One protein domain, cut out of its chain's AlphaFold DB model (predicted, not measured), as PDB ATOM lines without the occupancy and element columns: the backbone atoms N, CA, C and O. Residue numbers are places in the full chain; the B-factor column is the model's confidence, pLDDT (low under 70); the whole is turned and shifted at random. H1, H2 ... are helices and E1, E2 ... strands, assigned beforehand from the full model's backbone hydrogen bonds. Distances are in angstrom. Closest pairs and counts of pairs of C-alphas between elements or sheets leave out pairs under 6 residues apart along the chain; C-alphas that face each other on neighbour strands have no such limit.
ATOM      1  N   TYR A  13     -28.464   9.778  20.934       84.62
ATOM      2  CA  TYR A  13     -28.747   8.455  21.506       84.62
ATOM      3  C   TYR A  13     -28.080   7.312  20.732       84.62
ATOM      4  O   TYR A  13     -27.715   6.301  21.330       84.62
ATOM      5  N   GLY A  14     -27.903   7.452  19.416       83.62
ATOM      6  CA  GLY A  14     -27.246   6.449  18.589       83.62
ATOM      7  C   GLY A  14     -25.747   6.390  18.837       83.62
ATOM      8  O   GLY A  14     -25.197   5.298  18.958       83.62
ATOM      9  N   GLN A  15     -25.091   7.540  19.000       85.88
ATOM     10  CA  GLN A  15     -23.669   7.588  19.345       85.88
ATOM     11  C   GLN A  15     -23.396   7.012  20.739       85.88
ATOM     12  O   GLN A  15     -22.471   6.212  20.903       85.88
ATOM     13  N   ILE A  16     -24.236   7.342  21.729       87.56
ATOM     14  CA  ILE A  16     -24.148   6.763  23.079       87.56
ATOM     15  C   ILE A  16     -24.367   5.248  23.021       87.56
ATOM     16  O   ILE A  16     -23.591   4.479  23.594       87.56
ATOM     17  N   ALA A  17     -25.390   4.800  22.287       87.25
ATOM     18  CA  ALA A  17     -25.670   3.382  22.101       87.25
ATOM     19  C   ALA A  17     -24.484   2.648  21.458       87.25
ATOM     20  O   ALA A  17     -24.077   1.598  21.948       87.25
ATOM     21  N   LEU A  18     -23.883   3.209  20.406       86.44
ATOM     22  CA  LEU A  18     -22.715   2.623  19.746       86.44
ATOM     23  C   LEU A  18     -21.504   2.545  20.680       86.44
ATOM     24  O   LEU A  18     -20.840   1.507  20.712       86.44
ATOM     25  N   LYS A  19     -21.253   3.585  21.486       86.12
ATOM     26  CA  LYS A  19     -20.193   3.572  22.506       86.12
ATOM     27  C   LYS A  19     -20.401   2.471  23.543       86.12
ATOM     28  O   LYS A  19     -19.449   1.777  23.878       86.12
ATOM     29  N   LYS A  20     -21.633   2.278  24.021       86.00
ATOM     30  CA  LYS A  20     -21.957   1.236  25.007       86.00
ATOM     31  C   LYS A  20     -21.909  -0.184  24.448       86.00
ATOM     32  O   LYS A  20     -21.583  -1.115  25.173       86.00
ATOM     33  N   ILE A  21     -22.293  -0.367  23.185       83.19
ATOM     34  CA  ILE A  21     -22.342  -1.689  22.542       83.19
ATOM     35  C   ILE A  21     -20.936  -2.147  22.105       83.19
ATOM     36  O   ILE A  21     -20.727  -3.349  21.899       83.19
ATOM     37  N   ALA A  22     -19.983  -1.217  21.961       78.19
ATOM     38  CA  ALA A  22     -18.624  -1.490  21.505       78.19
ATOM     39  C   ALA A  22     -17.933  -2.616  22.310       78.19
ATOM     40  O   ALA A  22     -18.091  -2.689  23.529       78.19
ATOM     41  N   PRO A  23     -17.139  -3.486  21.651       70.56
ATOM     42  CA  PRO A  23     -16.800  -3.482  20.224       70.56
ATOM     43  C   PRO A  23     -17.919  -4.049  19.331       70.56
ATOM     44  O   PRO A  23     -18.583  -5.031  19.674       70.56
ATOM     45  N   THR A  24     -18.107  -3.434  18.160       73.94
ATOM     46  CA  THR A  24     -19.081  -3.848  17.138       73.94
ATOM     47  C   THR A  24     -18.418  -4.054  15.779       73.94
ATOM     48  O   THR A  24     -17.372  -3.481  15.489       73.94
ATOM     49  N   ASP A  25     -19.026  -4.906  14.950       79.75
ATOM     50  CA  ASP A  25     -18.606  -5.123  13.562       79.75
ATOM     51  C   ASP A  25     -18.762  -3.825  12.740       79.75
ATOM     52  O   ASP A  25     -19.729  -3.090  12.961       79.75
ATOM     53  N   PRO A  26     -17.902  -3.547  11.742       79.88
ATOM     54  CA  PRO A  26     -18.053  -2.390  10.852       79.88
ATOM     55  C   PRO A  26     -19.421  -2.296  10.153       79.88
ATOM     56  O   PRO A  26     -19.857  -1.206   9.765       79.88
ATOM     57  N   ASN A  27     -20.114  -3.427   9.988       83.69
ATOM     58  CA  ASN A  27     -21.448  -3.513   9.400       83.69
ATOM     59  C   ASN A  27     -22.580  -3.562  10.439       83.69
ATOM     60  O   ASN A  27     -23.730  -3.845  10.088       83.69
ATOM     61  N   PHE A  28     -22.277  -3.321  11.713       85.25
ATOM     62  CA  PHE A  28     -23.287  -3.149  12.745       85.25
ATOM     63  C   PHE A  28     -24.078  -1.872  12.476       85.25
ATOM     64  O   PHE A  28     -23.502  -0.801  12.274       85.25
ATOM     65  N   ARG A  29     -25.402  -1.998  12.419       87.44
ATOM     66  CA  ARG A  29     -26.307  -0.877  12.181       87.44
ATOM     67  C   ARG A  29     -27.433  -0.899  13.196       87.44
ATOM     68  O   ARG A  29     -27.992  -1.960  13.492       87.44
ATOM     69  N   LEU A  30     -27.775   0.273  13.711       87.88
ATOM     70  CA  LEU A  30     -28.956   0.457  14.540       87.88
ATOM     71  C   LEU A  30     -30.205   0.385  13.651       87.88
ATOM     72  O   LEU A  30     -30.243   0.945  12.556       87.88
ATOM     73  N   PHE A  31     -31.226  -0.345  14.092       85.88
ATOM     74  CA  PHE A  31     -32.462  -0.527  13.318       85.88
ATOM     75  C   PHE A  31     -33.721  -0.173  14.101       85.88
ATOM     76  O   PHE A  31     -34.799  -0.073  13.515       85.88
ATOM     77  N   TYR A  32     -33.597  -0.003  15.415       84.75
ATOM     78  CA  TYR A  32     -34.713   0.299  16.286       84.75
ATOM     79  C   TYR A  32     -34.262   1.232  17.402       84.75
ATOM     80  O   TYR A  32     -33.251   0.982  18.057       84.75
ATOM     81  N   ALA A  33     -35.055   2.266  17.641       85.94
ATOM     82  CA  ALA A  33     -34.966   3.126  18.804       85.94
ATOM     83  C   ALA A  33     -36.392   3.361  19.304       85.94
ATOM     84  O   ALA A  33     -37.273   3.727  18.523       85.94
ATOM     85  N   GLY A  34     -36.634   3.108  20.584       85.38
ATOM     86  CA  GLY A  34     -37.948   3.266  21.192       85.38
ATOM     87  C   GLY A  34     -37.826   3.644  22.657       85.38
ATOM     88  O   GLY A  34     -36.997   3.093  23.374       85.38
ATOM     89  N   TRP A  35     -38.646   4.587  23.107       85.25
ATOM     90  CA  TRP A  35     -38.738   4.925  24.524       85.25
ATOM     91  C   TRP A  35     -39.411   3.783  25.292       85.25
ATOM     92  O   TRP A  35     -40.460   3.284  24.888       85.25
ATOM     93  N   LEU A  36     -38.788   3.368  26.389       81.81
ATOM     94  CA  LEU A  36     -39.343   2.476  27.394       81.81
ATOM     95  C   LEU A  36     -39.940   3.328  28.515       81.81
ATOM     96  O   LEU A  36     -39.231   4.103  29.151       81.81
ATOM     97  N   GLY A  37     -41.239   3.163  28.742       68.88
ATOM     98  CA  GLY A  37     -41.988   3.835  29.800       68.88
ATOM     99  C   GLY A  37     -43.492   3.718  29.562       68.88
ATOM    100  O   GLY A  37     -43.942   3.650  28.416       68.88
ATOM    101  N   SER A  38     -44.281   3.667  30.633       54.88
ATOM    102  CA  SER A  38     -45.740   3.770  30.560       54.88
ATOM    103  C   SER A  38     -46.155   5.201  30.908       54.88
ATOM    104  O   SER A  38     -46.261   5.537  32.082       54.88
ATOM    105  N   GLY A  39     -46.376   6.053  29.902       64.19
ATOM    106  CA  GLY A  39     -46.904   7.410  30.098       64.19
ATOM    107  C   GLY A  39     -45.992   8.531  29.589       64.19
ATOM    108  O   GLY A  39     -45.384   8.414  28.526       64.19
ATOM    109  N   THR A  40     -45.948   9.649  30.318       62.16
ATOM    110  CA  THR A  40     -45.180  10.867  29.984       62.16
ATOM    111  C   THR A  40     -43.687  10.772  30.301       62.16
ATOM    112  O   THR A  40     -42.908  11.603  29.833       62.16
ATOM    113  N   GLU A  41     -43.274   9.765  31.065       60.25
ATOM    114  CA  GLU A  41     -41.887   9.563  31.480       60.25
ATOM    115  C   GLU A  41     -41.093   8.847  30.383       60.25
ATOM    116  O   GLU A  41     -41.129   7.628  30.216       60.25
ATOM    117  N   ARG A  42     -40.377   9.646  29.589       68.31
ATOM    118  CA  ARG A  42     -39.386   9.191  28.605       68.31
ATOM    119  C   ARG A  42     -38.004   9.155  29.252       68.31
ATOM    120  O   ARG A  42     -37.120   9.924  28.889       68.31
ATOM    121  N   GLU A  43     -37.839   8.308  30.259       77.12
ATOM    122  CA  GLU A  43     -36.587   8.249  31.025       77.12
ATOM    123  C   GLU A  43     -35.538   7.353  30.369       77.12
ATOM    124  O   GLU A  43     -34.342   7.643  30.436       77.12
ATOM    125  N   VAL A  44     -35.973   6.283  29.697       83.31
ATOM    126  CA  VAL A  44     -35.083   5.276  29.115       83.31
ATOM    127  C   VAL A  44     -35.468   5.003  27.668       83.31
ATOM    128  O   VAL A  44     -36.625   4.754  27.354       83.31
ATOM    129  N   MET A  45     -34.497   5.004  26.767       87.12
ATOM    130  CA  MET A  45     -34.640   4.611  25.371       87.12
ATOM    131  C   MET A  45     -33.964   3.258  25.140       87.12
ATOM    132  O   MET A  45     -32.764   3.101  25.354       87.12
ATOM    133  N   ALA A  46     -34.727   2.276  24.668       89.19
ATOM    134  CA  ALA A  46     -34.190   1.043  24.117       89.19
ATOM    135  C   ALA A  46     -33.738   1.267  22.678       89.19
ATOM    136  O   ALA A  46     -34.547   1.498  21.777       89.19
ATOM    137  N   VAL A  47     -32.441   1.112  22.458       89.69
ATOM    138  CA  VAL A  47     -31.829   1.128  21.135       89.69
ATOM    139  C   VAL A  47     -31.383  -0.292  20.804       89.69
ATOM    140  O   VAL A  47     -30.738  -0.963  21.608       89.69
ATOM    141  N   ARG A  48     -31.747  -0.787  19.619       89.69
ATOM    142  CA  ARG A  48     -31.330  -2.104  19.130       89.69
ATOM    143  C   ARG A  48     -30.618  -1.966  17.798       89.69
ATOM    144  O   ARG A  48     -31.062  -1.251  16.896       89.69
ATOM    145  N   GLY A  49     -29.528  -2.702  17.678       89.25
ATOM    146  CA  GLY A  49     -28.766  -2.835  16.453       89.25
ATOM    147  C   GLY A  49     -28.424  -4.284  16.177       89.25
ATOM    148  O   GLY A  49     -28.592  -5.164  17.022       89.25
ATOM    149  N   GLN A  50     -27.966  -4.531  14.965       89.44
ATOM    150  CA  GLN A  50     -27.491  -5.841  14.551       89.44
ATOM    151  C   GLN A  50     -26.517  -5.701  13.388       89.44
ATOM    152  O   GLN A  50     -26.469  -4.669  12.716       89.44
ATOM    153  N   VAL A  51     -25.744  -6.751  13.132       89.31
ATOM    154  CA  VAL A  51     -24.849  -6.792  11.979       89.31
ATOM    155  C   VAL A  51     -25.660  -7.119  10.737       89.31
ATOM    156  O   VAL A  51     -26.471  -8.049  10.721       89.31
ATOM    157  N   TYR A  52     -25.431  -6.353   9.678       86.38
ATOM    158  CA  TYR A  52     -25.986  -6.639   8.368       86.38
ATOM    159  C   TYR A  52     -24.883  -7.095   7.424       86.38
ATOM    160  O   TYR A  52     -23.748  -6.644   7.500       86.38
ATOM    161  N   ARG A  53     -25.220  -7.976   6.487       86.75
ATOM    162  CA  ARG A  53     -24.328  -8.390   5.402       86.75
ATOM    163  C   ARG A  53     -24.881  -7.965   4.049       86.75
ATOM    164  O   ARG A  53     -26.088  -7.739   3.872       86.75
ATOM    165  N   ARG A  54     -23.975  -7.852   3.078       86.62
ATOM    166  CA  ARG A  54     -24.326  -7.560   1.686       86.62
ATOM    167  C   ARG A  54     -25.065  -8.749   1.080       86.62
ATOM    168  O   ARG A  54     -24.698  -9.900   1.310       86.62
ATOM    169  N   ALA A  55     -26.109  -8.476   0.305       83.62
ATOM    170  CA  ALA A  55     -26.786  -9.520  -0.453       83.62
ATOM    171  C   ALA A  55     -25.885 -10.017  -1.596       83.62
ATOM    172  O   ALA A  55     -25.393  -9.215  -2.390       83.62
ATOM    173  N   LEU A  56     -25.683 -11.332  -1.689       83.69
ATOM    174  CA  LEU A  56     -24.859 -11.956  -2.734       83.69
ATOM    175  C   LEU A  56     -25.639 -12.193  -4.039       83.69
ATOM    176  O   LEU A  56     -25.043 -12.299  -5.109       83.69
ATOM    177  N   SER A  57     -26.972 -12.226  -3.975       82.31
ATOM    178  CA  SER A  57     -27.858 -12.519  -5.104       82.31
ATOM    179  C   SER A  57     -29.170 -11.719  -5.040       82.31
ATOM    180  O   SER A  57     -29.489 -11.090  -4.027       82.31
ATOM    181  N   GLY A  58     -29.922 -11.723  -6.146       81.69
ATOM    182  CA  GLY A  58     -31.235 -11.081  -6.267       81.69
ATOM    183  C   GLY A  58     -31.201  -9.587  -6.638       81.69
ATOM    184  O   GLY A  58     -30.130  -9.009  -6.829       81.69
ATOM    185  N   PRO A  59     -32.373  -8.929  -6.710       82.25
ATOM    186  CA  PRO A  59     -32.506  -7.535  -7.161       82.25
ATOM    187  C   PRO A  59     -31.836  -6.510  -6.232       82.25
ATOM    188  O   PRO A  59     -31.674  -5.349  -6.591       82.25
ATOM    189  N   ASN A  60     -31.435  -6.928  -5.028       78.50
ATOM    190  CA  ASN A  60     -30.734  -6.095  -4.052       78.50
ATOM    191  C   ASN A  60     -29.253  -6.480  -3.886       78.50
ATOM    192  O   ASN A  60     -28.646  -6.108  -2.882       78.50
ATOM    193  N   ARG A  61     -28.670  -7.238  -4.828       80.69
ATOM    194  CA  ARG A  61     -27.265  -7.673  -4.777       80.69
ATOM    195  C   ARG A  61     -26.317  -6.490  -4.534       80.69
ATOM    196  O   ARG A  61     -26.470  -5.429  -5.129       80.69
ATOM    197  N   GLY A  62     -25.348  -6.682  -3.640       78.75
ATOM    198  CA  GLY A  62     -24.372  -5.670  -3.222       78.75
ATOM    199  C   GLY A  62     -24.844  -4.754  -2.088       78.75
ATOM    200  O   GLY A  62     -24.005  -4.194  -1.387       78.75
ATOM    201  N   ARG A  63     -26.156  -4.648  -1.836       81.31
ATOM    202  CA  ARG A  63     -26.706  -3.757  -0.803       81.31
ATOM    203  C   ARG A  63     -26.669  -4.401   0.580       81.31
ATOM    204  O   ARG A  63     -26.931  -5.599   0.727       81.31
ATOM    205  N   LEU A  64     -26.391  -3.593   1.604       81.56
ATOM    206  CA  LEU A  64     -26.402  -4.006   3.008       81.56
ATOM    207  C   LEU A  64     -27.856  -4.162   3.485       81.56
ATOM    208  O   LEU A  64     -28.553  -3.174   3.727       81.56
ATOM    209  N   ARG A  65     -28.359  -5.402   3.522       79.38
ATOM    210  CA  ARG A  65     -29.777  -5.684   3.829       79.38
ATOM    211  C   ARG A  65     -30.035  -6.987   4.568       79.38
ATOM    212  O   ARG A  65     -31.102  -7.127   5.152       79.38
ATOM    213  N   LEU A  66     -29.112  -7.943   4.527       82.75
ATOM    214  CA  LEU A  66     -29.351  -9.247   5.132       82.75
ATOM    215  C   LEU A  66     -28.969  -9.194   6.614       82.75
ATOM    216  O   LEU A  66     -27.792  -8.989   6.903       82.75
ATOM    217  N   PRO A  67     -29.918  -9.368   7.543       86.69
ATOM    218  CA  PRO A  67     -29.610  -9.391   8.964       86.69
ATOM    219  C   PRO A  67     -28.818 -10.655   9.317       86.69
ATOM    220  O   PRO A  67     -29.154 -11.751   8.859       86.69
ATOM    221  N   VAL A  68     -27.770 -10.524  10.126       85.50
ATOM    222  CA  VAL A  68     -27.033 -11.676  10.657       85.50
ATOM    223  C   VAL A  68     -27.681 -12.091  11.974       85.50
ATOM    224  O   VAL A  68     -27.615 -11.378  12.976       85.50
ATOM    225  N   SER A  69     -28.332 -13.253  11.970       83.81
ATOM    226  CA  SER A  69     -28.966 -13.807  13.172       83.81
ATOM    227  C   SER A  69     -27.924 -14.045  14.270       83.81
ATOM    228  O   SER A  69     -26.789 -14.406  13.974       83.81
ATOM    229  N   GLY A  70     -28.292 -13.809  15.532       85.75
ATOM    230  CA  GLY A  70     -27.377 -13.937  16.678       85.75
ATOM    231  C   GLY A  70     -26.468 -12.726  16.924       85.75
ATOM    232  O   GLY A  70     -25.737 -12.709  17.906       85.75
ATOM    233  N   THR A  71     -26.532 -11.691  16.080       86.25
ATOM    234  CA  THR A  71     -25.756 -10.446  16.267       86.25
ATOM    235  C   THR A  71     -26.587  -9.277  16.792       86.25
ATOM    236  O   THR A  71     -26.104  -8.146  16.853       86.25
ATOM    237  N   VAL A  72     -27.843  -9.540  17.160       88.88
ATOM    238  CA  VAL A  72     -28.738  -8.530  17.723       88.88
ATOM    239  C   VAL A  72     -28.202  -8.109  19.084       88.88
ATOM    240  O   VAL A  72     -28.038  -8.936  19.977       88.88
ATOM    241  N   ARG A  73     -27.946  -6.812  19.243       88.69
ATOM    242  CA  ARG A  73     -27.573  -6.204  20.517       88.69
ATOM    243  C   ARG A  73     -28.568  -5.110  20.859       88.69
ATOM    244  O   ARG A  73     -28.903  -4.273  20.023       88.69
ATOM    245  N   SER A  74     -29.036  -5.135  22.095       88.75
ATOM    246  CA  SER A  74     -29.924  -4.129  22.663       88.75
ATOM    247  C   SER A  74     -29.207  -3.396  23.780       88.75
ATOM    248  O   SER A  74     -28.575  -4.028  24.624       88.75
ATOM    249  N   VAL A  75     -29.349  -2.081  23.805       90.19
ATOM    250  CA  VAL A  75     -28.826  -1.226  24.860       90.19
ATOM    251  C   VAL A  75     -29.897  -0.252  25.309       90.19
ATOM    252  O   VAL A  75     -30.784   0.127  24.544       90.19
ATOM    253  N   HIS A  76     -29.797   0.149  26.566       89.56
ATOM    254  CA  HIS A  76     -30.643   1.168  27.154       89.56
ATOM    255  C   HIS A  76     -29.826   2.451  27.302       89.56
ATOM    256  O   HIS A  76     -28.715   2.436  27.843       89.56
ATOM    257  N   VAL A  77     -30.364   3.545  26.775       87.00
ATOM    258  CA  VAL A  77     -29.807   4.892  26.884       87.00
ATOM    259  C   VAL A  77     -30.784   5.716  27.696       87.00
ATOM    260  O   VAL A  77     -31.951   5.813  27.331       87.00
ATOM    261  N   THR A  78     -30.338   6.282  28.808       87.44
ATOM    262  CA  THR A  78     -31.210   7.127  29.632       87.44
ATOM    263  C   THR A  78     -31.215   8.570  29.137       87.44
ATOM    264  O   THR A  78     -30.276   9.021  28.480       87.44
ATOM    265  N   ALA A  79     -32.268   9.321  29.458       83.31
ATOM    266  CA  ALA A  79     -32.330  10.751  29.168       83.31
ATOM    267  C   ALA A  79     -31.211  11.534  29.881       83.31
ATOM    268  O   ALA A  79     -30.728  12.527  29.341       83.31
ATOM    269  N   ALA A  80     -30.767  11.073  31.057       84.06
ATOM    270  CA  ALA A  80     -29.614  11.640  31.758       84.06
ATOM    271  C   ALA A  80     -28.337  11.525  30.912       84.06
ATOM    272  O   ALA A  80     -27.656  12.518  30.696       84.06
ATOM    273  N   GLU A  81     -28.082  10.354  30.326       84.12
ATOM    274  CA  GLU A  81     -26.909  10.147  29.468       84.12
ATOM    275  C   GLU A  81     -26.952  10.978  28.188       84.12
ATOM    276  O   GLU A  81     -25.912  11.419  27.709       84.12
ATOM    277  N   MET A  82     -28.145  11.207  27.630       81.06
ATOM    278  CA  MET A  82     -28.300  12.112  26.489       81.06
ATOM    279  C   MET A  82     -27.963  13.555  26.877       81.06
ATOM    280  O   MET A  82     -27.240  14.213  26.137       81.06
ATOM    281  N   ARG A  83     -28.418  14.022  28.049       82.50
ATOM    282  CA  ARG A  83     -28.083  15.361  28.564       82.50
ATOM    283  C   ARG A  83     -26.590  15.515  28.841       82.50
ATOM    284  O   ARG A  83     -26.018  16.527  28.459       82.50
ATOM    285  N   ASP A  84     -25.957  14.516  29.455       84.12
ATOM    286  CA  ASP A  84     -24.512  14.532  29.719       84.12
ATOM    287  C   ASP A  84     -23.709  14.571  28.412       84.12
ATOM    288  O   ASP A  84     -22.691  15.258  28.308       84.12
ATOM    289  N   TRP A  85     -24.184  13.865  27.382       81.38
ATOM    290  CA  TRP A  85     -23.573  13.871  26.057       81.38
ATOM    291  C   TRP A  85     -23.693  15.226  25.356       81.38
ATOM    292  O   TRP A  85     -22.713  15.702  24.789       81.38
ATOM    293  N   GLU A  86     -24.863  15.863  25.428       74.56
ATOM    294  CA  GLU A  86     -25.086  17.218  24.910       74.56
ATOM    295  C   GLU A  86     -24.278  18.270  25.678       74.56
ATOM    296  O   GLU A  86     -23.782  19.209  25.071       74.56
ATOM    297  N   ALA A  87     -24.087  18.095  26.989       75.62
ATOM    298  CA  ALA A  87     -23.268  18.984  27.814       75.62
ATOM    299  C   ALA A  87     -21.754  18.833  27.573       75.62
ATOM    300  O   ALA A  87     -20.978  19.693  27.985       75.62
ATOM    301  N   THR A  88     -21.328  17.735  26.942       69.12
ATOM    302  CA  THR A  88     -19.918  17.456  26.618       69.12
ATOM    303  C   THR A  88     -19.538  17.904  25.192       69.12
ATOM    304  O   THR A  88     -18.356  17.882  24.845       69.12
ATOM    305  N   GLN A  89     -20.516  18.281  24.357       57.88
ATOM    306  CA  GLN A  89     -20.330  18.818  22.997       57.88
ATOM    307  C   GLN A  89     -20.062  20.325  23.008       57.88
ATOM    308  O   GLN A  89     -19.240  20.748  22.163       57.88
TER     309      GLN A  89
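What this domain is: This is residues 13 to 89 of the 89 residues of an uncharacterized protein of Rugamonas sp. FT81W (UniProt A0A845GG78). A long twisted sheet is built round one long strand, E2: E1 and E4 lie along the two sides of its first part, and the short E3 pairs with its far part, making a narrow two-stranded end. H1 packs on the wider part of the sheet, while H2 follows E4 at the end away from E3 and only grazes the sheet. The printed part has 77 residues, with two named helices and four named strands: along the chain H1 comes first, then the strands E1 to E4, then H2, and in the branched sheet the neighbour pairs E1 and E2, E2 and E3, and E2 and E4 are each antiparallel. The class is mixed, helices and strands. The whole is loose, with a radius of gyration of the C-alphas of 15.1 A, and elongated, with spans of 45 by 29 by 20 A.

Where its parts are: H1 holds residues 13 to 21 and is 12.0 A long, with C-alpha 13 at (-28.747, 8.455, 21.506). E1, residues 28 to 36, is 22.5 A long and bends by 53 degrees at residue 31. E2, residues 44 to 54, is the longest strand, 32.1 A from C-alpha 44 at (-35.083, 5.276, 29.115) to C-alpha 54. E3 holds residues 64 to 67 and E4 residues 73 to 78, 16.6 A long. H2, residues 79 to 87, is 12.3 A long, with C-alpha 87 at (-23.268, 18.984, 27.814).

How they stand to each other: E1 and E2 are a hairpin, antiparallel at 158 degrees, with N 34 and O 46 2.9 A apart, within hydrogen-bond range. E4 lies on the other side of E2 from E1, antiparallel at 150 degrees, with N 47 and O 75 at 2.8 A. The pairing is staggered: E3 pairs with residues 52 to 54 of E2, a hairpin with N 53 and O 66 at 2.8 A. E1, E2 and E3 form a meander, each strand the antiparallel neighbour of the one before. The sheet is only just strongly twisted, its C-alphas lying up to 4.3 A off the best plane. H1 is on the sheet; its closest C-alphas to E4 are those of Ala 17 and Val 75, 6.2 A apart. H2 only grazes the sheet with its residues 79 to 84. H1 and H2 touch, about perpendicular at 77 degrees, closest at the C-alphas of Tyr 13 and Met 82, 6.2 A apart. In H1 and H2 every O i to N i+4 pair is within hydrogen-bond range. E1 and E3 are apart.

The domain as a whole: The two C-alphas farthest apart, those of Gly 58 and Ala 87, are 46.1 A from each other. The printed part has no cut and no long link, and residue 89 is the chain's last. Mean pLDDT of the printed part is 82.0; residues 37 to 42 and 88 to 89 are under 70.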